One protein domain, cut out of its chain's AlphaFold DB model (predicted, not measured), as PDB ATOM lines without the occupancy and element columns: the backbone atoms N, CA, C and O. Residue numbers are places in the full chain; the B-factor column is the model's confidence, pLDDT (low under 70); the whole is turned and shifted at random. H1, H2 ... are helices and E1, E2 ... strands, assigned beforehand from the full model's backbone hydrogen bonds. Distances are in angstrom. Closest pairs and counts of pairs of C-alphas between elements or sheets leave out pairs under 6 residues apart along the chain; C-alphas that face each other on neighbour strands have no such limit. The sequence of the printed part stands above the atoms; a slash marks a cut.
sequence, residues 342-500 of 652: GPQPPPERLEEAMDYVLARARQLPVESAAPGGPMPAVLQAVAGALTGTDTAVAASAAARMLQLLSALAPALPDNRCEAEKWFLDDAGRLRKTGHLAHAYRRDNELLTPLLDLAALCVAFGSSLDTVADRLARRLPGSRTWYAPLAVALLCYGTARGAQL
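What this domain is: This is residues 342 to 500 of the 652 residues of an uncharacterized protein of Streptomyces diastaticus subsp. diastaticus (UniProt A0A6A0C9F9). Six mostly crossed helices make an elongated body: H6 runs across it, with H2 and H3 packed on it toward one end and H4 and H5 toward the other. H1 packs side by side with H4, and the small antiparallel hairpin E1-E2 lies at the end away from H2 and H3. The printed part has 159 residues with six named helices and two named strands, in the order H1 H2 H3 E1 E2 H4 H5 H6; the class is mostly helix. It is compact, with a radius of gyration of the C-alphas of 15.7 A and spans of 54 by 34 by 30 A.

How they stand to each other: Start at H1, residues 347 to 363, which touches H4, residues 449 to 459, at a shallow tilt of 22 degrees, opposite ways; their closest C-alphas, Ala 361 and Pro 449, are 6.4 A apart. Next, H2, residues 377 to 387, touches H3, residues 391 to 405, with closest C-alphas Gly 384 and Ala 394 at 5.0 A. In the hairpin of E1, residues 422 to 424, and E2, residues 430 to 432, find N 423 and O 431 within hydrogen-bond range at 3.0 A. H5, residues 464 to 474, touches H4, with closest C-alphas Cys 457 and Leu 464 at 6.3 A. The hub is H6, residues 482 to 499, touching H2, H3, H4 and H5; its closest C-alpha pair with H4 is Leu 489 and Ala 454, 5.0 A. Each O i to N i+4 pair is within hydrogen-bond range in H1, H2, H3 and H5, against 6 of 7 in H4 and 13 of 14 in H6.

Where its parts are: Find C-alpha 347 at (43.303, -55.522, 21.923); from there H1 runs 24.9 A. H3 spans 20.7 A. H6 runs 25.1 A to C-alpha 499 at (31.056, -37.838, 39.049).

The domain as a whole: The two farthest C-alphas, Asp 390 and Ala 427, are 54.5 A apart. The printed part has no cut; the links H1 to H2, H3 to E1 and E2 to H4 are long. Look for pLDDT under 70 at residues 343, 370, 372, 437 to 444 and 478.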
ATOM      1  N   GLY A 342      41.525 -56.156  33.275       73.75
ATOM      2  CA  GLY A 342      42.877 -55.759  33.683       73.75
ATOM      3  C   GLY A 342      43.214 -54.325  33.238       73.75
ATOM      4  O   GLY A 342      42.482 -53.743  32.436       73.75
ATOM      5  N   PRO A 343      44.330 -53.736  33.708       67.75
ATOM      6  CA  PRO A 343      44.702 -52.362  33.359       67.75
ATOM      7  C   PRO A 343      44.958 -52.179  31.858       67.75
ATOM      8  O   PRO A 343      44.706 -51.093  31.337       67.75
ATOM      9  N   GLN A 344      45.432 -53.224  31.179       74.75
ATOM     10  CA  GLN A 344      45.629 -53.285  29.732       74.75
ATOM     11  C   GLN A 344      44.951 -54.554  29.205       74.75
ATOM     12  O   GLN A 344      45.590 -55.601  29.104       74.75
ATOM     13  N   PRO A 345      43.633 -54.510  28.958       81.88
ATOM     14  CA  PRO A 345      42.938 -55.646  28.377       81.88
ATOM     15  C   PRO A 345      43.473 -55.952  26.971       81.88
ATOM     16  O   PRO A 345      43.920 -55.035  26.275       81.88
ATOM     17  N   PRO A 346      43.382 -57.216  26.521       84.56
ATOM     18  CA  PRO A 346      43.792 -57.590  25.176       84.56
ATOM     19  C   PRO A 346      43.105 -56.742  24.082       84.56
ATOM     20  O   PRO A 346      41.918 -56.412  24.224       84.56
ATOM     21  N   PRO A 347      43.812 -56.388  22.989       85.88
ATOM     22  CA  PRO A 347      43.303 -55.522  21.923       85.88
ATOM     23  C   PRO A 347      41.936 -55.923  21.361       85.88
ATOM     24  O   PRO A 347      41.128 -55.045  21.059       85.88
ATOM     25  N   GLU A 348      41.662 -57.218  21.237       90.81
ATOM     26  CA  GLU A 348      40.413 -57.779  20.723       90.81
ATOM     27  C   GLU A 348      39.200 -57.454  21.606       90.81
ATOM     28  O   GLU A 348      38.089 -57.313  21.100       90.81
ATOM     29  N   ARG A 349      39.396 -57.240  22.913       93.62
ATOM     30  CA  ARG A 349      38.310 -56.866  23.832       93.62
ATOM     31  C   ARG A 349      37.848 -55.436  23.601       93.62
ATOM     32  O   ARG A 349      36.659 -55.149  23.687       93.62
ATOM     33  N   LEU A 350      38.774 -54.543  23.257       93.56
ATOM     34  CA  LEU A 350      38.400 -53.201  22.822       93.56
ATOM     35  C   LEU A 350      37.619 -53.255  21.501       93.56
ATOM     36  O   LEU A 350      36.642 -52.526  21.359       93.56
ATOM     37  N   GLU A 351      38.014 -54.120  20.558       93.88
ATOM     38  CA  GLU A 351      37.269 -54.293  19.300       93.88
ATOM     39  C   GLU A 351      35.819 -54.739  19.577       93.88
ATOM     40  O   GLU A 351      34.881 -54.082  19.128       93.88
ATOM     41  N   GLU A 352      35.635 -55.768  20.411       95.38
ATOM     42  CA  GLU A 352      34.322 -56.286  20.827       95.38
ATOM     43  C   GLU A 352      33.451 -55.208  21.510       95.38
ATOM     44  O   GLU A 352      32.259 -55.071  21.220       95.38
ATOM     45  N   ALA A 353      34.049 -54.381  22.375       95.31
ATOM     46  CA  ALA A 353      33.356 -53.272  23.029       95.31
ATOM     47  C   ALA A 353      32.920 -52.178  22.037       95.31
ATOM     48  O   ALA A 353      31.811 -51.646  22.148       95.31
ATOM     49  N   MET A 354      33.771 -51.844  21.061       95.75
ATOM     50  CA  MET A 354      33.450 -50.871  20.012       95.75
ATOM     51  C   MET A 354      32.315 -51.369  19.113       95.75
ATOM     52  O   MET A 354      31.391 -50.605  18.820       95.75
ATOM     53  N   ASP A 355      32.351 -52.644  18.720       96.00
ATOM     54  CA  ASP A 355      31.296 -53.271  17.920       96.00
ATOM     55  C   ASP A 355      29.949 -53.222  18.639       96.00
ATOM     56  O   ASP A 355      28.936 -52.849  18.044       96.00
ATOM     57  N   TYR A 356      29.945 -53.486  19.945       95.69
ATOM     58  CA  TYR A 356      28.748 -53.339  20.762       95.69
ATOM     59  C   TYR A 356      28.208 -51.898  20.779       95.69
ATOM     60  O   TYR A 356      27.010 -51.710  20.564       95.69
ATOM     61  N   VAL A 357      29.050 -50.878  20.990       94.88
ATOM     62  CA  VAL A 357      28.602 -49.470  21.025       94.88
ATOM     63  C   VAL A 357      27.935 -49.067  19.709       94.88
ATOM     64  O   VAL A 357      26.865 -48.450  19.715       94.88
ATOM     65  N   LEU A 358      28.537 -49.443  18.578       95.62
ATOM     66  CA  LEU A 358      28.021 -49.125  17.247       95.62
ATOM     67  C   LEU A 358      26.757 -49.923  16.910       95.62
ATOM     68  O   LEU A 358      25.796 -49.359  16.383       95.62
ATOM     69  N   ALA A 359      26.720 -51.216  17.240       95.25
ATOM     70  CA  ALA A 359      25.540 -52.051  17.043       95.25
ATOM     71  C   ALA A 359      24.359 -51.552  17.882       95.25
ATOM     72  O   ALA A 359      23.247 -51.439  17.370       95.25
ATOM     73  N   ARG A 360      24.594 -51.192  19.147       93.88
ATOM     74  CA  ARG A 360      23.577 -50.606  20.025       93.88
ATOM     75  C   ARG A 360      23.070 -49.273  19.479       93.88
ATOM     76  O   ARG A 360      21.865 -49.048  19.476       93.88
ATOM     77  N   ALA A 361      23.957 -48.409  18.982       93.31
ATOM     78  CA  ALA A 361      23.555 -47.124  18.408       93.31
ATOM     79  C   ALA A 361      22.563 -47.277  17.240       93.31
ATOM     80  O   ALA A 361      21.652 -46.469  17.095       93.31
ATOM     81  N   ARG A 362      22.696 -48.348  16.446       94.12
ATOM     82  CA  ARG A 362      21.748 -48.686  15.371       94.12
ATOM     83  C   ARG A 362      20.420 -49.250  15.887       94.12
ATOM     84  O   ARG A 362      19.404 -49.095  15.223       94.12
ATOM     85  N   GLN A 363      20.430 -49.921  17.038       93.94
ATOM     86  CA  GLN A 363      19.248 -50.558  17.635       93.94
ATOM     87  C   GLN A 363      18.398 -49.587  18.468       93.94
ATOM     88  O   GLN A 363      17.193 -49.798  18.612       93.94
ATOM     89  N   LEU A 364      19.013 -48.517  18.981       91.62
ATOM     90  CA  LEU A 364      18.374 -47.475  19.790       91.62
ATOM     91  C   LEU A 364      18.517 -46.072  19.166       91.62
ATOM     92  O   LEU A 364      19.043 -45.169  19.828       91.62
ATOM     93  N   PRO A 365      18.088 -45.863  17.907       92.88
ATOM     94  CA  PRO A 365      18.199 -44.562  17.264       92.88
ATOM     95  C   PRO A 365      17.332 -43.535  17.994       92.88
ATOM     96  O   PRO A 365      16.205 -43.834  18.395       92.88
ATOM     97  N   VAL A 366      17.849 -42.317  18.143       89.06
ATOM     98  CA  VAL A 366      17.116 -41.192  18.729       89.06
ATOM     99  C   VAL A 366      16.780 -40.173  17.652       89.06
ATOM    100  O   VAL A 366      17.538 -39.982  16.704       89.06
ATOM    101  N   GLU A 367      15.635 -39.512  17.789       87.88
ATOM    102  CA  GLU A 367      15.262 -38.406  16.912       87.88
ATOM    103  C   GLU A 367      16.282 -37.263  17.031       87.88
ATOM    104  O   GLU A 367      16.566 -36.778  18.130       87.88
ATOM    105  N   SER A 368      16.839 -36.828  15.899       80.81
ATOM    106  CA  SER A 368      17.765 -35.696  15.869       80.81
ATOM    107  C   SER A 368      17.102 -34.437  16.415       80.81
ATOM    108  O   SER A 368      15.964 -34.115  16.071       80.81
ATOM    109  N   ALA A 369      17.833 -33.694  17.246       72.12
ATOM    110  CA  ALA A 369      17.364 -32.405  17.725       72.12
ATOM    111  C   ALA A 369      17.136 -31.444  16.547       72.12
ATOM    112  O   ALA A 369      17.914 -31.416  15.590       72.12
ATOM    113  N   ALA A 370      16.078 -30.635  16.635       69.88
ATOM    114  CA  ALA A 370      15.837 -29.581  15.662       69.88
ATOM    115  C   ALA A 370      17.002 -28.564  15.670       69.88
ATOM    116  O   ALA A 370      17.510 -28.230  16.750       69.88
ATOM    117  N   PRO A 371      17.418 -28.043  14.499       70.44
ATOM    118  CA  PRO A 371      18.402 -26.967  14.427       70.44
ATOM    119  C   PRO A 371      17.992 -25.763  15.287       70.44
ATOM    120  O   PRO A 371      16.814 -25.418  15.356       70.44
ATOM    121  N   GLY A 372      18.963 -25.117  15.937       69.50
ATOM    122  CA  GLY A 372      18.715 -23.942  16.786       69.50
ATOM    123  C   GLY A 372      18.230 -24.248  18.210       69.50
ATOM    124  O   GLY A 372      17.838 -23.327  18.923       69.50
ATOM    125  N   GLY A 373      18.259 -25.515  18.642       71.69
ATOM    126  CA  GLY A 373      18.036 -25.888  20.044       71.69
ATOM    127  C   GLY A 373      19.081 -25.298  21.014       71.69
ATOM    128  O   GLY A 373      20.125 -24.803  20.582       71.69
ATOM    129  N   PRO A 374      18.825 -25.350  22.337       77.31
ATOM    130  CA  PRO A 374      19.760 -24.840  23.331       77.31
ATOM    131  C   PRO A 374      21.075 -25.624  23.279       77.31
ATOM    132  O   PRO A 374      21.077 -26.854  23.224       77.31
ATOM    133  N   MET A 375      22.197 -24.905  23.317       85.94
ATOM    134  CA  MET A 375      23.521 -25.521  23.336       85.94
ATOM    135  C   MET A 375      23.727 -26.294  24.651       85.94
ATOM    136  O   MET A 375      23.548 -25.702  25.719       85.94
ATOM    137  N   PRO A 376      24.136 -27.578  24.610       86.00
ATOM    138  CA  PRO A 376      24.446 -28.354  25.810       86.00
ATOM    139  C   PRO A 376      25.484 -27.667  26.701       86.00
ATOM    140  O   PRO A 376      26.524 -27.202  26.222       86.00
ATOM    141  N   ALA A 377      25.243 -27.648  28.014       85.25
ATOM    142  CA  ALA A 377      26.062 -26.873  28.953       85.25
ATOM    143  C   ALA A 377      27.528 -27.343  28.987       85.25
ATOM    144  O   ALA A 377      28.449 -26.543  29.152       85.25
ATOM    145  N   VAL A 378      27.761 -28.645  28.785       87.44
ATOM    146  CA  VAL A 378      29.117 -29.212  28.723       87.44
ATOM    147  C   VAL A 378      29.912 -28.681  27.528       87.44
ATOM    148  O   VAL A 378      31.105 -28.429  27.669       87.44
ATOM    149  N   LEU A 379      29.266 -28.445  26.382       91.06
ATOM    150  CA  LEU A 379      29.930 -27.879  25.207       91.06
ATOM    151  C   LEU A 379      30.288 -26.415  25.428       91.06
ATOM    152  O   LEU A 379      31.393 -26.015  25.089       91.06
ATOM    153  N   GLN A 380      29.394 -25.639  26.046       90.06
ATOM    154  CA  GLN A 380      29.689 -24.254  26.418       90.06
ATOM    155  C   GLN A 380      30.872 -24.176  27.390       90.06
ATOM    156  O   GLN A 380      31.764 -23.355  27.203       90.06
ATOM    157  N   ALA A 381      30.914 -25.058  28.393       90.12
ATOM    158  CA  ALA A 381      32.011 -25.111  29.356       90.12
ATOM    159  C   ALA A 381      33.350 -25.486  28.698       90.12
ATOM    160  O   ALA A 381      34.362 -24.838  28.955       90.12
ATOM    161  N   VAL A 382      33.357 -26.509  27.834       92.00
ATOM    162  CA  VAL A 382      34.560 -26.933  27.099       92.00
ATOM    163  C   VAL A 382      35.019 -25.837  26.133       92.00
ATOM    164  O   VAL A 382      36.206 -25.524  26.102       92.00
ATOM    165  N   ALA A 383      34.096 -25.219  25.392       92.12
ATOM    166  CA  ALA A 383      34.396 -24.132  24.465       92.12
ATOM    167  C   ALA A 383      34.943 -22.896  25.171       92.12
ATOM    168  O   ALA A 383      36.025 -22.453  24.814       92.12
ATOM    169  N   GLY A 384      34.280 -22.407  26.222       90.88
ATOM    170  CA  GLY A 384      34.778 -21.268  26.993       90.88
ATOM    171  C   GLY A 384      36.163 -21.525  27.593       90.88
ATOM    172  O   GLY A 384      37.023 -20.650  27.568       90.88
ATOM    173  N   ALA A 385      36.436 -22.746  28.062       89.94
ATOM    174  CA  ALA A 385      37.768 -23.092  28.557       89.94
ATOM    175  C   ALA A 385      38.837 -23.145  27.446       89.94
ATOM    176  O   ALA A 385      39.996 -22.833  27.706       89.94
ATOM    177  N   LEU A 386      38.451 -23.527  26.224       88.06
ATOM    178  CA  LEU A 386      39.323 -23.603  25.047       88.06
ATOM    179  C   LEU A 386      39.590 -22.246  24.390       88.06
ATOM    180  O   LEU A 386      40.654 -22.071  23.802       88.06
ATOM    181  N   THR A 387      38.629 -21.323  24.428       84.56
ATOM    182  CA  THR A 387      38.683 -20.057  23.680       84.56
ATOM    183  C   THR A 387      38.896 -18.835  24.570       84.56
ATOM    184  O   THR A 387      39.128 -17.747  24.054       84.56
ATOM    185  N   GLY A 388      38.832 -18.982  25.896       79.44
ATOM    186  CA  GLY A 388      38.996 -17.874  26.837       79.44
ATOM    187  C   GLY A 388      37.708 -17.073  27.059       79.44
ATOM    188  O   GLY A 388      36.606 -17.620  27.046       79.44
ATOM    189  N   THR A 389      37.840 -15.771  27.325       73.62
ATOM    190  CA  THR A 389      36.734 -14.915  27.799       73.62
ATOM    191  C   THR A 389      35.829 -14.358  26.698       73.62
ATOM    192  O   THR A 389      34.804 -13.759  27.022       73.62
ATOM    193  N   ASP A 390      36.170 -14.536  25.418       82.88
ATOM    194  CA  ASP A 390      35.312 -14.107  24.309       82.88
ATOM    195  C   ASP A 390      34.106 -15.050  24.160       82.88
ATOM    196  O   ASP A 390      34.224 -16.216  23.768       82.88
ATOM    197  N   THR A 391      32.921 -14.530  24.478       84.81
ATOM    198  CA  THR A 391      31.665 -15.286  24.467       84.81
ATOM    199  C   THR A 391      31.172 -15.617  23.058       84.81
ATOM    200  O   THR A 391      30.531 -16.656  22.879       84.81
ATOM    201  N   ALA A 392      31.481 -14.796  22.051       87.56
ATOM    202  CA  ALA A 392      31.077 -15.027  20.664       87.56
ATOM    203  C   ALA A 392      31.932 -16.125  20.016       87.56
ATOM    204  O   ALA A 392      31.401 -17.028  19.352       87.56
ATOM    205  N   VAL A 393      33.242 -16.104  20.274       86.75
ATOM    206  CA  VAL A 393      34.162 -17.170  19.848       86.75
ATOM    207  C   VAL A 393      33.814 -18.479  20.560       86.75
ATOM    208  O   VAL A 393      33.692 -19.513  19.902       86.75
ATOM    209  N   ALA A 394      33.543 -18.446  21.871       89.56
ATOM    210  CA  ALA A 394      33.113 -19.626  22.624       89.56
ATOM    211  C   ALA A 394      31.806 -20.229  22.077       89.56
ATOM    212  O   ALA A 394      31.687 -21.449  21.948       89.56
ATOM    213  N   ALA A 395      30.825 -19.398  21.709       90.31
ATOM    214  CA  ALA A 395      29.577 -19.865  21.107       90.31
ATOM    215  C   ALA A 395      29.807 -20.532  19.738       90.31
ATOM    216  O   ALA A 395      29.269 -21.613  19.477       90.31
ATOM    217  N   SER A 396      30.650 -19.933  18.891       91.56
ATOM    218  CA  SER A 396      31.014 -20.479  17.575       91.56
ATOM    219  C   SER A 396      31.785 -21.797  17.700       91.56
ATOM    220  O   SER A 396      31.476 -22.773  17.012       91.56
ATOM    221  N   ALA A 397      32.726 -21.871  18.642       92.06
ATOM    222  CA  ALA A 397      33.457 -23.088  18.969       92.06
ATOM    223  C   ALA A 397      32.523 -24.195  19.484       92.06
ATOM    224  O   ALA A 397      32.622 -25.335  19.031       92.06
ATOM    225  N   ALA A 398      31.571 -23.875  20.367       92.81
ATOM    226  CA  ALA A 398      30.575 -24.836  20.841       92.81
ATOM    227  C   ALA A 398      29.701 -25.371  19.691       92.81
ATOM    228  O   ALA A 398      29.464 -26.578  19.608       92.81
ATOM    229  N   ALA A 399      29.278 -24.507  18.760       92.00
ATOM    230  CA  ALA A 399      28.532 -24.912  17.567       92.00
ATOM    231  C   ALA A 399      29.358 -25.823  16.643       92.00
ATOM    232  O   ALA A 399      28.866 -26.861  16.191       92.00
ATOM    233  N   ARG A 400      30.635 -25.493  16.419       93.38
ATOM    234  CA  ARG A 400      31.559 -26.323  15.636       93.38
ATOM    235  C   ARG A 400      31.799 -27.685  16.288       93.38
ATOM    236  O   ARG A 400      31.777 -28.708  15.606       93.38
ATOM    237  N   MET A 401      31.970 -27.724  17.606       94.75
ATOM    238  CA  MET A 401      32.083 -28.969  18.367       94.75
ATOM    239  C   MET A 401      30.809 -29.815  18.289       94.75
ATOM    240  O   MET A 401      30.896 -31.025  18.086       94.75
ATOM    241  N   LEU A 402      29.625 -29.201  18.380       92.62
ATOM    242  CA  LEU A 402      28.354 -29.907  18.205       92.62
ATOM    243  C   LEU A 402      28.236 -30.518  16.800       92.62
ATOM    244  O   LEU A 402      27.794 -31.661  16.657       92.62
ATOM    245  N   GLN A 403      28.684 -29.799  15.766       92.19
ATOM    246  CA  GLN A 403      28.741 -30.316  14.398       92.19
ATOM    247  C   GLN A 403      29.663 -31.541  14.294       92.19
ATOM    248  O   GLN A 403      29.295 -32.531  13.663       92.19
ATOM    249  N   LEU A 404      30.836 -31.506  14.938       93.62
ATOM    250  CA  LEU A 404      31.750 -32.652  14.993       93.62
ATOM    251  C   LEU A 404      31.116 -33.849  15.713       93.62
ATOM    252  O   LEU A 404      31.231 -34.977  15.238       93.62
ATOM    253  N   LEU A 405      30.406 -33.622  16.821       92.69
ATOM    254  CA  LEU A 405      29.716 -34.685  17.564       92.69
ATOM    255  C   LEU A 405      28.519 -35.282  16.814       92.69
ATOM    256  O   LEU A 405      28.178 -36.446  17.030       92.69
ATOM    257  N   SER A 406      27.931 -34.512  15.898       91.44
ATOM    258  CA  SER A 406      26.865 -34.953  14.990       91.44
ATOM    259  C   SER A 406      27.386 -35.854  13.861       91.44
ATOM    260  O   SER A 406      26.637 -36.226  12.959       91.44
ATOM    261  N   ALA A 407      28.675 -36.222  13.884       91.56
ATOM    262  CA  ALA A 407      29.261 -37.142  12.917       91.56
ATOM    263  C   ALA A 407      28.663 -38.558  12.971       91.56
ATOM    264  O   ALA A 407      28.720 -39.266  11.964       91.56
ATOM    265  N   LEU A 408      28.101 -38.954  14.117       91.62
ATOM    266  CA  LEU A 408      27.267 -40.143  14.270       91.62
ATOM    267  C   LEU A 408      25.847 -39.720  14.634       91.62
ATOM    268  O   LEU A 408      25.659 -38.775  15.400       91.62
ATOM    269  N   ALA A 409      24.861 -40.445  14.101       91.31
ATOM    270  CA  ALA A 409      23.465 -40.234  14.456       91.31
ATOM    271  C   ALA A 409      23.264 -40.409  15.974       91.31
ATOM    272  O   ALA A 409      23.906 -41.282  16.577       91.31
ATOM    273  N   PRO A 410      22.394 -39.596  16.596       91.12
ATOM    274  CA  PRO A 410      22.135 -39.705  18.019       91.12
ATOM    275  C   PRO A 410      21.460 -41.039  18.347       91.12
ATOM    276  O   PRO A 410      20.642 -41.560  17.587       91.12
ATOM    277  N   ALA A 411      21.808 -41.594  19.501       90.94
ATOM    278  CA  ALA A 411      21.284 -42.857  19.988       90.94
ATOM    279  C   ALA A 411      21.182 -42.850  21.512       90.94
ATOM    280  O   ALA A 411      21.966 -42.184  22.198       90.94
ATOM    281  N   LEU A 412      20.233 -43.614  22.059       87.44
ATOM    282  CA  LEU A 412      20.113 -43.716  23.507       87.44
ATOM    283  C   LEU A 412      21.321 -44.463  24.081       87.44
ATOM    284  O   LEU A 412      21.653 -45.558  23.611       87.44
ATOM    285  N   PRO A 413      21.957 -43.922  25.133       83.69
ATOM    286  CA  PRO A 413      22.929 -44.679  25.893       83.69
ATOM    287  C   PRO A 413      22.203 -45.672  26.809       83.69
ATOM    288  O   PRO A 413      21.196 -45.357  27.441       83.69
ATOM    289  N   ASP A 414      22.769 -46.862  26.949       76.88
ATOM    290  CA  ASP A 414      22.287 -47.928  27.826       76.88
ATOM    291  C   ASP A 414      23.261 -48.079  29.011       76.88
ATOM    292  O   ASP A 414      23.856 -49.126  29.255       76.88
ATOM    293  N   ASN A 415      23.500 -46.968  29.717       72.56
ATOM    294  CA  ASN A 415      24.631 -46.755  30.636       72.56
ATOM    295  C   ASN A 415      25.996 -46.651  29.935       72.56
ATOM    296  O   ASN A 415      26.273 -47.343  28.952       72.56
ATOM    297  N   ARG A 416      26.884 -45.814  30.481       72.19
ATOM    298  CA  ARG A 416      28.181 -45.531  29.853       72.19
ATOM    299  C   ARG A 416      29.134 -46.714  29.893       72.19
ATOM    300  O   ARG A 416      29.105 -47.522  30.823       72.19
ATOM    301  N   CYS A 417      30.038 -46.751  28.922       84.19
ATOM    302  CA  CYS A 417      31.098 -47.754  28.802       84.19
ATOM    303  C   CYS A 417      32.272 -47.541  29.784       84.19
ATOM    304  O   CYS A 417      33.424 -47.775  29.428       84.19
ATOM    305  N   GLU A 418      31.979 -47.105  31.017       84.75
ATOM    306  CA  GLU A 418      32.949 -46.917  32.108       84.75
ATOM    307  C   GLU A 418      33.635 -48.251  32.465       84.75
ATOM    308  O   GLU A 418      32.995 -49.302  32.416       84.75
ATOM    309  N   ALA A 419      34.904 -48.212  32.892       82.50
ATOM    310  CA  ALA A 419      35.717 -49.405  33.181       82.50
ATOM    311  C   ALA A 419      35.017 -50.408  34.113       82.50
ATOM    312  O   ALA A 419      34.942 -51.598  33.830       82.50
ATOM    313  N   GLU A 420      34.405 -49.896  35.179       80.25
ATOM    314  CA  GLU A 420      33.654 -50.651  36.189       80.25
ATOM    315  C   GLU A 420      32.440 -51.435  35.656       80.25
ATOM    316  O   GLU A 420      31.825 -52.195  36.405       80.25
ATOM    317  N   LYS A 421      32.027 -51.210  34.403       84.81
ATOM    318  CA  LYS A 421      30.916 -51.936  33.775       84.81
ATOM    319  C   LYS A 421      31.376 -53.168  33.018       84.81
ATOM    320  O   LYS A 421      30.523 -54.000  32.716       84.81
ATOM    321  N   TRP A 422      32.671 -53.299  32.756       89.12
ATOM    322  CA  TRP A 422      33.250 -54.354  31.939       89.12
ATOM    323  C   TRP A 422      33.953 -55.401  32.795       89.12
ATOM    324  O   TRP A 422      34.652 -55.081  33.757       89.12
ATOM    325  N   PHE A 423      33.771 -56.664  32.440       90.06
ATOM    326  CA  PHE A 423      34.419 -57.792  33.098       90.06
ATOM    327  C   PHE A 423      34.556 -58.960  32.120       90.06
ATOM    328  O   PHE A 423      33.954 -58.945  31.043       90.06
ATOM    329  N   LEU A 424      35.355 -59.954  32.498       90.44
ATOM    330  CA  LEU A 424      35.469 -61.216  31.777       90.44
ATOM    331  C   LEU A 424      34.684 -62.297  32.525       90.44
ATOM    332  O   LEU A 424      34.764 -62.385  33.756       90.44
ATOM    333  N   ASP A 425      33.897 -63.081  31.790       89.88
ATOM    334  CA  ASP A 425      33.258 -64.286  32.330       89.88
ATOM    335  C   ASP A 425      34.245 -65.466  32.412       89.88
ATOM    336  O   ASP A 425      35.410 -65.335  32.033       89.88
ATOM    337  N   ASP A 426      33.794 -66.617  32.923       87.38
ATOM    338  CA  ASP A 426      34.648 -67.802  33.120       87.38
ATOM    339  C   ASP A 426      35.207 -68.359  31.798       87.38
ATOM    340  O   ASP A 426      36.243 -69.021  31.782       87.38
ATOM    341  N   ALA A 427      34.553 -68.056  30.671       88.62
ATOM    342  CA  ALA A 427      35.017 -68.397  29.328       88.62
ATOM    343  C   ALA A 427      35.952 -67.322  28.735       88.62
ATOM    344  O   ALA A 427      36.298 -67.371  27.553       88.62
ATOM    345  N   GLY A 428      36.333 -66.318  29.529       88.06
ATOM    346  CA  GLY A 428      37.163 -65.195  29.113       88.06
ATOM    347  C   GLY A 428      36.463 -64.225  28.161       88.06
ATOM    348  O   GLY A 428      37.140 -63.402  27.548       88.06
ATOM    349  N   ARG A 429      35.137 -64.301  27.988       91.50
ATOM    350  CA  ARG A 429      34.384 -63.423  27.078       91.50
ATOM    351  C   ARG A 429      34.117 -62.079  27.732       91.50
ATOM    352  O   ARG A 429      33.891 -61.999  28.940       91.50
ATOM    353  N   LEU A 430      34.098 -61.022  26.924       94.38
ATOM    354  CA  LEU A 430      33.787 -59.690  27.417       94.38
ATOM    355  C   LEU A 430      32.301 -59.580  27.745       94.38
ATOM    356  O   LEU A 430      31.438 -59.847  26.910       94.38
ATOM    357  N   ARG A 431      31.995 -59.120  28.955       93.06
ATOM    358  CA  ARG A 431      30.624 -58.867  29.392       93.06
ATOM    359  C   ARG A 431      30.485 -57.461  29.963       93.06
ATOM    360  O   ARG A 431      31.396 -56.933  30.603       93.06
ATOM    361  N   LYS A 432      29.311 -56.863  29.752       90.38
ATOM    362  CA  LYS A 432      28.916 -55.556  30.288       90.38
ATOM    363  C   LYS A 432      27.784 -55.712  31.302       90.38
ATOM    364  O   LYS A 432      26.741 -56.304  31.023       90.38
ATOM    365  N   THR A 433      27.950 -55.119  32.482       84.50
ATOM    366  CA  THR A 433      26.893 -55.005  33.497       84.50
ATOM    367  C   THR A 433      26.196 -53.648  33.471       84.50
ATOM    368  O   THR A 433      26.710 -52.649  32.971       84.50
ATOM    369  N   GLY A 434      25.007 -53.593  34.080       78.00
ATOM    370  CA  GLY A 434      24.321 -52.332  34.358       78.00
ATOM    371  C   GLY A 434      23.811 -51.608  33.117       78.00
ATOM    372  O   GLY A 434      23.550 -50.416  33.217       78.00
ATOM    373  N   HIS A 435      23.651 -52.308  31.992       77.56
ATOM    374  CA  HIS A 435      23.225 -51.736  30.716       77.56
ATOM    375  C   HIS A 435      21.807 -51.112  30.742       77.56
ATOM    376  O   HIS A 435      21.404 -50.409  29.830       77.56
ATOM    377  N   LEU A 436      21.044 -51.315  31.817       79.31
ATOM    378  CA  LEU A 436      19.691 -50.766  31.989       79.31
ATOM    379  C   LEU A 436      19.628 -49.604  32.985       79.31
ATOM    380  O   LEU A 436      18.556 -49.085  33.280       79.31
ATOM    381  N   ALA A 437      20.767 -49.200  33.547       66.75
ATOM    382  CA  ALA A 437      20.821 -48.147  34.551       66.75
ATOM    383  C   ALA A 437      21.288 -46.817  33.935       66.75
ATOM    384  O   ALA A 437      22.190 -46.793  33.109       66.75
ATOM    385  N   HIS A 438      20.763 -45.686  34.416       67.44
ATOM    386  CA  HIS A 438      21.302 -44.344  34.129       67.44
ATOM    387  C   HIS A 438      21.242 -43.858  32.662       67.44
ATOM    388  O   HIS A 438      22.163 -43.171  32.215       67.44
ATOM    389  N   ALA A 439      20.169 -44.145  31.920       57.25
ATOM    390  CA  ALA A 439      20.025 -43.680  30.532       57.25
ATOM    391  C   ALA A 439      20.080 -42.142  30.370       57.25
ATOM    392  O   ALA A 439      20.523 -41.647  29.338       57.25
ATOM    393  N   TYR A 440      19.733 -41.360  31.400       60.69
ATOM    394  CA  TYR A 440      19.792 -39.893  31.362       60.69
ATOM    395  C   TYR A 440      20.568 -39.329  32.571       60.69
ATOM    396  O   TYR A 440      20.022 -39.131  33.656       60.69
ATOM    397  N   ARG A 441      21.875 -39.094  32.392       64.00
ATOM    398  CA  ARG A 441      22.736 -38.279  33.272       64.00
ATOM    399  C   ARG A 441      22.899 -36.865  32.686       64.00
ATOM    400  O   ARG A 441      22.574 -36.648  31.525       64.00
ATOM    401  N   ARG A 442      23.407 -35.901  33.474       54.03
ATOM    402  CA  ARG A 442      23.566 -34.476  33.067       54.03
ATOM    403  C   ARG A 442      24.335 -34.270  31.758       54.03
ATOM    404  O   ARG A 442      24.169 -33.272  31.087       54.03
ATOM    405  N   ASP A 443      25.207 -35.197  31.423       53.19
ATOM    406  CA  ASP A 443      26.074 -35.198  30.254       53.19
ATOM    407  C   ASP A 443      25.534 -36.024  29.087       53.19
ATOM    408  O   ASP A 443      26.164 -36.094  28.034       53.19
ATOM    409  N   ASN A 444      24.362 -36.637  29.257       61.34
ATOM    410  CA  ASN A 444      23.644 -37.314  28.184       61.34
ATOM    411  C   ASN A 444      22.848 -36.328  27.314       61.34
ATOM    412  O   ASN A 444      22.197 -36.772  26.383       61.34
ATOM    413  N   GLU A 445      22.958 -35.013  27.542       71.50
ATOM    414  CA  GLU A 445      22.428 -33.957  26.657       71.50
ATOM    415  C   GLU A 445      22.906 -34.079  25.203       71.50
ATOM    416  O   GLU A 445      22.226 -33.611  24.298       71.50
ATOM    417  N   LEU A 446      24.039 -34.745  24.968       83.06
ATOM    418  CA  LEU A 446      24.613 -34.906  23.631       83.06
ATOM    419  C   LEU A 446      24.079 -36.123  22.860       83.06
ATOM    420  O   LEU A 446      24.215 -36.144  21.641       83.06
ATOM    421  N   LEU A 447      23.535 -37.139  23.551       86.81
ATOM    422  CA  LEU A 447      23.002 -38.400  22.989       86.81
ATOM    423  C   LEU A 447      23.827 -39.010  21.832       86.81
ATOM    424  O   LEU A 447      23.275 -39.639  20.937       86.81
ATOM    425  N   THR A 448      25.152 -38.835  21.835       90.44
ATOM    426  CA  THR A 448      26.041 -39.295  20.757       90.44
ATOM    427  C   THR A 448      26.809 -40.556  21.171       90.44
ATOM    428  O   THR A 448      27.393 -40.580  22.263       90.44
ATOM    429  N   PRO A 449      26.898 -41.589  20.306       93.25
ATOM    430  CA  PRO A 449      27.719 -42.775  20.567       93.25
ATOM    431  C   PRO A 449      29.208 -42.458  20.765       93.25
ATOM    432  O   PRO A 449      29.926 -43.239  21.388       93.25
ATOM    433  N   LEU A 450      29.678 -41.303  20.275       94.69
ATOM    434  CA  LEU A 450      31.071 -40.872  20.423       94.69
ATOM    435  C   LEU A 450      31.492 -40.730  21.892       94.69
ATOM    436  O   LEU A 450      32.652 -40.980  22.208       94.69
ATOM    437  N   LEU A 451      30.569 -40.384  22.801       92.38
ATOM    438  CA  LEU A 451      30.870 -40.319  24.237       92.38
ATOM    439  C   LEU A 451      31.205 -41.696  24.819       92.38
ATOM    440  O   LEU A 451      32.094 -41.804  25.661       92.38
ATOM    441  N   ASP A 452      30.523 -42.747  24.363       92.62
ATOM    442  CA  ASP A 452      30.814 -44.114  24.795       92.62
ATOM    443  C   ASP A 452      32.129 -44.620  24.207       92.62
ATOM    444  O   ASP A 452      32.919 -45.229  24.923       92.62
ATOM    445  N   LEU A 453      32.420 -44.302  22.942       94.81
ATOM    446  CA  LEU A 453      33.711 -44.619  22.322       94.81
ATOM    447  C   LEU A 453      34.875 -43.887  23.017       94.81
ATOM    448  O   LEU A 453      35.938 -44.470  23.234       94.81
ATOM    449  N   ALA A 454      34.669 -42.638  23.443       93.19
ATOM    450  CA  ALA A 454      35.635 -41.910  24.259       93.19
ATOM    451  C   ALA A 454      35.817 -42.547  25.650       93.19
ATOM    452  O   ALA A 454      36.943 -42.660  26.134       93.19
ATOM    453  N   ALA A 455      34.736 -43.030  26.274       91.88
ATOM    454  CA  ALA A 455      34.817 -43.769  27.533       91.88
ATOM    455  C   ALA A 455      35.639 -45.065  27.394       91.88
ATOM    456  O   ALA A 455      36.408 -45.392  28.299       91.88
ATOM    457  N   LEU A 456      35.550 -45.759  26.249       93.56
ATOM    458  CA  LEU A 456      36.362 -46.948  25.965       93.56
ATOM    459  C   LEU A 456      37.867 -46.649  25.918       93.56
ATOM    460  O   LEU A 456      38.647 -47.482  26.377       93.56
ATOM    461  N   CYS A 457      38.286 -45.460  25.459       91.62
ATOM    462  CA  CYS A 457      39.698 -45.048  25.509       91.62
ATOM    463  C   CYS A 457      40.236 -45.122  26.948       91.62
ATOM    464  O   CYS A 457      41.316 -45.649  27.202       91.62
ATOM    465  N   VAL A 458      39.443 -44.641  27.907       90.44
ATOM    466  CA  VAL A 458      39.807 -44.615  29.330       90.44
ATOM    467  C   VAL A 458      39.695 -46.009  29.948       90.44
ATOM    468  O   VAL A 458      40.622 -46.462  30.625       90.44
ATOM    469  N   ALA A 459      38.587 -46.709  29.686       89.31
ATOM    470  CA  ALA A 459      38.301 -48.019  30.264       89.31
ATOM    471  C   ALA A 459      39.315 -49.094  29.851       89.31
ATOM    472  O   ALA A 459      39.733 -49.889  30.687       89.31
ATOM    473  N   PHE A 460      39.757 -49.072  28.592       91.25
ATOM    474  CA  PHE A 460      40.699 -50.040  28.029       91.25
ATOM    475  C   PHE A 460      42.141 -49.505  27.985       91.25
ATOM    476  O   PHE A 460      42.999 -50.116  27.354       91.25
ATOM    477  N   GLY A 461      42.422 -48.348  28.607       88.69
ATOM    478  CA  GLY A 461      43.768 -47.756  28.644       88.69
ATOM    479  C   GLY A 461      44.368 -47.478  27.257       88.69
ATOM    480  O   GLY A 461      45.582 -47.543  27.086       88.69
ATOM    481  N   SER A 462      43.524 -47.216  26.259       90.44
ATOM    482  CA  SER A 462      43.900 -47.106  24.847       90.44
ATOM    483  C   SER A 462      44.058 -45.651  24.406       90.44
ATOM    484  O   SER A 462      43.422 -44.748  24.951       90.44
ATOM    485  N   SER A 463      44.910 -45.404  23.404       90.81
ATOM    486  CA  SER A 463      45.074 -44.055  22.855       90.81
ATOM    487  C   SER A 463      43.872 -43.646  22.001       90.81
ATOM    488  O   SER A 463      43.198 -44.485  21.399       90.81
ATOM    489  N   LEU A 464      43.640 -42.334  21.920       92.50
ATOM    490  CA  LEU A 464      42.610 -41.762  21.059       92.50
ATOM    491  C   LEU A 464      42.843 -42.125  19.582       92.50
ATOM    492  O   LEU A 464      41.882 -42.445  18.889       92.50
ATOM    493  N   ASP A 465      44.104 -42.148  19.136       93.44
ATOM    494  CA  ASP A 465      44.492 -42.560  17.778       93.44
ATOM    495  C   ASP A 465      44.057 -44.002  17.497       93.44
ATOM    496  O   ASP A 465      43.390 -44.276  16.506       93.44
ATOM    497  N   THR A 466      44.324 -44.913  18.439       93.31
ATOM    498  CA  THR A 466      43.970 -46.332  18.301       93.31
ATOM    499  C   THR A 466      42.465 -46.513  18.108       93.31
ATOM    500  O   THR A 466      42.033 -47.290  17.255       93.31
ATOM    501  N   VAL A 467      41.651 -45.804  18.895       94.38
ATOM    502  CA  VAL A 467      40.185 -45.876  18.792       94.38
ATOM    503  C   VAL A 467      39.687 -45.193  17.515       94.38
ATOM    504  O   VAL A 467      38.783 -45.720  16.868       94.38
ATOM    505  N   ALA A 468      40.290 -44.074  17.105       94.50
ATOM    506  CA  ALA A 468      39.952 -43.389  15.860       94.50
ATOM    507  C   ALA A 468      40.239 -44.258  14.624       94.50
ATOM    508  O   ALA A 468      39.367 -44.391  13.764       94.50
ATOM    509  N   ASP A 469      41.400 -44.914  14.567       94.12
ATOM    510  CA  ASP A 469      41.784 -45.809  13.469       94.12
ATOM    511  C   ASP A 469      40.860 -47.028  13.390       94.12
ATOM    512  O   ASP A 469      40.386 -47.417  12.320       94.12
ATOM    513  N   ARG A 470      40.540 -47.619  14.545       94.75
ATOM    514  CA  ARG A 470      39.585 -48.733  14.648       94.75
ATOM    515  C   ARG A 470      38.176 -48.341  14.227       94.75
ATOM    516  O   ARG A 470      37.464 -49.165  13.650       94.75
ATOM    517  N   LEU A 471      37.765 -47.109  14.516       94.56
ATOM    518  CA  LEU A 471      36.478 -46.577  14.085       94.56
ATOM    519  C   LEU A 471      36.470 -46.328  12.572       94.56
ATOM    520  O   LEU A 471      35.502 -46.701  11.911       94.56
ATOM    521  N   ALA A 472      37.564 -45.798  12.014       94.06
ATOM    522  CA  ALA A 472      37.730 -45.587  10.574       94.06
ATOM    523  C   ALA A 472      37.591 -46.890   9.776       94.06
ATOM    524  O   ALA A 472      36.934 -46.906   8.739       94.06
ATOM    525  N   ARG A 473      38.134 -48.003  10.291       93.06
ATOM    526  CA  ARG A 473      37.973 -49.329   9.667       93.06
ATOM    527  C   ARG A 473      36.521 -49.817   9.635       93.06
ATOM    528  O   ARG A 473      36.139 -50.514   8.702       93.06
ATOM    529  N   ARG A 474      35.716 -49.474  10.645       93.31
ATOM    530  CA  ARG A 474      34.310 -49.911  10.771       93.31
ATOM    531  C   ARG A 474      33.328 -49.030  10.023       93.31
ATOM    532  O   ARG A 474      32.281 -49.501   9.587       93.31
ATOM    533  N   LEU A 475      33.641 -47.744   9.939       92.12
ATOM    534  CA  LEU A 475      32.845 -46.727   9.271       92.12
ATOM    535  C   LEU A 475      33.730 -46.052   8.215       92.12
ATOM    536  O   LEU A 475      34.149 -44.906   8.418       92.12
ATOM    537  N   PRO A 476      34.063 -46.776   7.126       82.19
ATOM    538  CA  PRO A 476      34.928 -46.252   6.083       82.19
ATOM    539  C   PRO A 476      34.274 -45.040   5.414       82.19
ATOM    540  O   PRO A 476      33.078 -45.029   5.121       82.19
ATOM    541  N   GLY A 477      35.072 -44.004   5.184       82.62
ATOM    542  CA  GLY A 477      34.646 -42.755   4.566       82.62
ATOM    543  C   GLY A 477      35.786 -41.740   4.529       82.62
ATOM    544  O   GLY A 477      36.864 -41.983   5.061       82.62
ATOM    545  N   SER A 478      35.545 -40.578   3.923       64.06
ATOM    546  CA  SER A 478      36.533 -39.490   3.821       64.06
ATOM    547  C   SER A 478      36.752 -38.714   5.129       64.06
ATOM    548  O   SER A 478      37.600 -37.826   5.193       64.06
ATOM    549  N   ARG A 479      35.979 -39.013   6.178       78.50
ATOM    550  CA  ARG A 479      36.006 -38.294   7.455       78.50
ATOM    551  C   ARG A 479      37.058 -38.882   8.395       78.50
ATOM    552  O   ARG A 479      37.044 -40.076   8.679       78.50
ATOM    553  N   THR A 480      37.895 -38.020   8.967       88.44
ATOM    554  CA  THR A 480      38.766 -38.392  10.086       88.44
ATOM    555  C   THR A 480      37.965 -38.424  11.390       88.44
ATOM    556  O   THR A 480      37.212 -37.503  11.713       88.44
ATOM    557  N   TRP A 481      38.107 -39.503  12.159       93.94
ATOM    558  CA  TRP A 481      37.352 -39.698  13.404       93.94
ATOM    559  C   TRP A 481      38.004 -39.065  14.634       93.94
ATOM    560  O   TRP A 481      37.362 -38.929  15.676       93.94
ATOM    561  N   TYR A 482      39.261 -38.644  14.507       94.44
ATOM    562  CA  TYR A 482      40.064 -38.148  15.616       94.44
ATOM    563  C   TYR A 482      39.470 -36.897  16.276       94.44
ATOM    564  O   TYR A 482      39.265 -36.880  17.487       94.44
ATOM    565  N   ALA A 483      39.122 -35.872  15.491       94.75
ATOM    566  CA  ALA A 483      38.571 -34.626  16.027       94.75
ATOM    567  C   ALA A 483      37.194 -34.812  16.707       94.75
ATOM    568  O   ALA A 483      37.045 -34.365  17.847       94.75
ATOM    569  N   PRO A 484      36.207 -35.515  16.106       95.62
ATOM    570  CA  PRO A 484      34.963 -35.863  16.800       95.62
ATOM    571  C   PRO A 484      35.176 -36.609  18.124       95.62
ATOM    572  O   PRO A 484      34.541 -36.275  19.127       95.62
ATOM    573  N   LEU A 485      36.084 -37.591  18.156       96.38
ATOM    574  CA  LEU A 485      36.393 -38.343  19.375       96.38
ATOM    575  C   LEU A 485      37.116 -37.484  20.421       96.38
ATOM    576  O   LEU A 485      36.852 -37.642  21.610       96.38
ATOM    577  N   ALA A 486      37.977 -36.550  20.009       96.75
ATOM    578  CA  ALA A 486      38.640 -35.612  20.912       96.75
ATOM    579  C   ALA A 486      37.623 -34.702  21.623       96.75
ATOM    580  O   ALA A 486      37.638 -34.590  22.851       96.75
ATOM    581  N   VAL A 487      36.674 -34.125  20.875       96.44
ATOM    582  CA  VAL A 487      35.569 -33.340  21.455       96.44
ATOM    583  C   VAL A 487      34.747 -34.197  22.419       96.44
ATOM    584  O   VAL A 487      34.443 -33.764  23.535       96.44
ATOM    585  N   ALA A 488      34.423 -35.433  22.026       95.12
ATOM    586  CA  ALA A 488      33.684 -36.358  22.878       95.12
ATOM    587  C   ALA A 488      34.447 -36.690  24.168       95.12
ATOM    588  O   ALA A 488      33.838 -36.722  25.235       95.12
ATOM    589  N   LEU A 489      35.770 -36.867  24.109       95.19
ATOM    590  CA  LEU A 489      36.605 -37.144  25.278       95.19
ATOM    591  C   LEU A 489      36.676 -35.958  26.245       95.19
ATOM    592  O   LEU A 489      36.600 -36.169  27.454       95.19
ATOM    593  N   LEU A 490      36.743 -34.720  25.748       95.06
ATOM    594  CA  LEU A 490      36.668 -33.524  26.598       95.06
ATOM    595  C   LEU A 490      35.304 -33.405  27.290       95.06
ATOM    596  O   LEU A 490      35.242 -33.139  28.494       95.06
ATOM    597  N   CYS A 491      34.212 -33.655  26.562       92.75
ATOM    598  CA  CYS A 491      32.859 -33.621  27.122       92.75
ATOM    599  C   CYS A 491      32.641 -34.741  28.152       92.75
ATOM    600  O   CYS A 491      32.180 -34.485  29.268       92.75
ATOM    601  N   TYR A 492      33.021 -35.975  27.799       90.88
ATOM    602  CA  TYR A 492      32.992 -37.133  28.693       90.88
ATOM    603  C   TYR A 492      33.820 -36.864  29.948       90.88
ATOM    604  O   TYR A 492      33.328 -37.061  31.055       90.88
ATOM    605  N   GLY A 493      35.050 -36.372  29.788       90.69
ATOM    606  CA  GLY A 493      35.973 -36.158  30.893       90.69
ATOM    607  C   GLY A 493      35.549 -35.057  31.853       90.69
ATOM    608  O   GLY A 493      35.592 -35.261  33.065       90.69
ATOM    609  N   THR A 494      35.017 -33.951  31.333       89.12
ATOM    610  CA  THR A 494      34.427 -32.879  32.151       89.12
ATOM    611  C   THR A 494      33.308 -33.417  33.035       89.12
ATOM    612  O   THR A 494      33.250 -33.148  34.237       89.12
ATOM    613  N   ALA A 495      32.420 -34.225  32.459       84.19
ATOM    614  CA  ALA A 495      31.270 -34.719  33.187       84.19
ATOM    615  C   ALA A 495      31.580 -35.905  34.110       84.19
ATOM    616  O   ALA A 495      31.082 -35.946  35.239       84.19
ATOM    617  N   ARG A 496      32.433 -36.842  33.676       83.94
ATOM    618  CA  ARG A 496      32.898 -37.965  34.496       83.94
ATOM    619  C   ARG A 496      33.763 -37.473  35.649       83.94
ATOM    620  O   ARG A 496      33.565 -37.947  36.760       83.94
ATOM    621  N   GLY A 497      34.628 -36.479  35.443       81.50
ATOM    622  CA  GLY A 497      35.457 -35.884  36.497       81.50
ATOM    623  C   GLY A 497      34.640 -35.324  37.667       81.50
ATOM    624  O   GLY A 497      35.021 -35.487  38.824       81.50
ATOM    625  N   ALA A 498      33.461 -34.751  37.395       73.56
ATOM    626  CA  ALA A 498      32.529 -34.306  38.435       73.56
ATOM    627  C   ALA A 498      31.809 -35.462  39.166       73.56
ATOM    628  O   ALA A 498      31.296 -35.266  40.270       73.56
ATOM    629  N   GLN A 499      31.749 -36.645  38.549       74.00
ATOM    630  CA  GLN A 499      31.056 -37.838  39.049       74.00
ATOM    631  C   GLN A 499      31.991 -38.873  39.674       74.00
ATOM    632  O   GLN A 499      31.493 -39.786  40.343       74.00
ATOM    633  N   LEU A 500      33.306 -38.763  39.444       73.44
ATOM    634  CA  LEU A 500      34.271 -39.682  40.020       73.44
ATOM    635  C   LEU A 500      34.039 -39.733  41.525       73.44
ATOM    636  O   LEU A 500      33.914 -38.685  42.176       73.44
TER     637      LEU A 500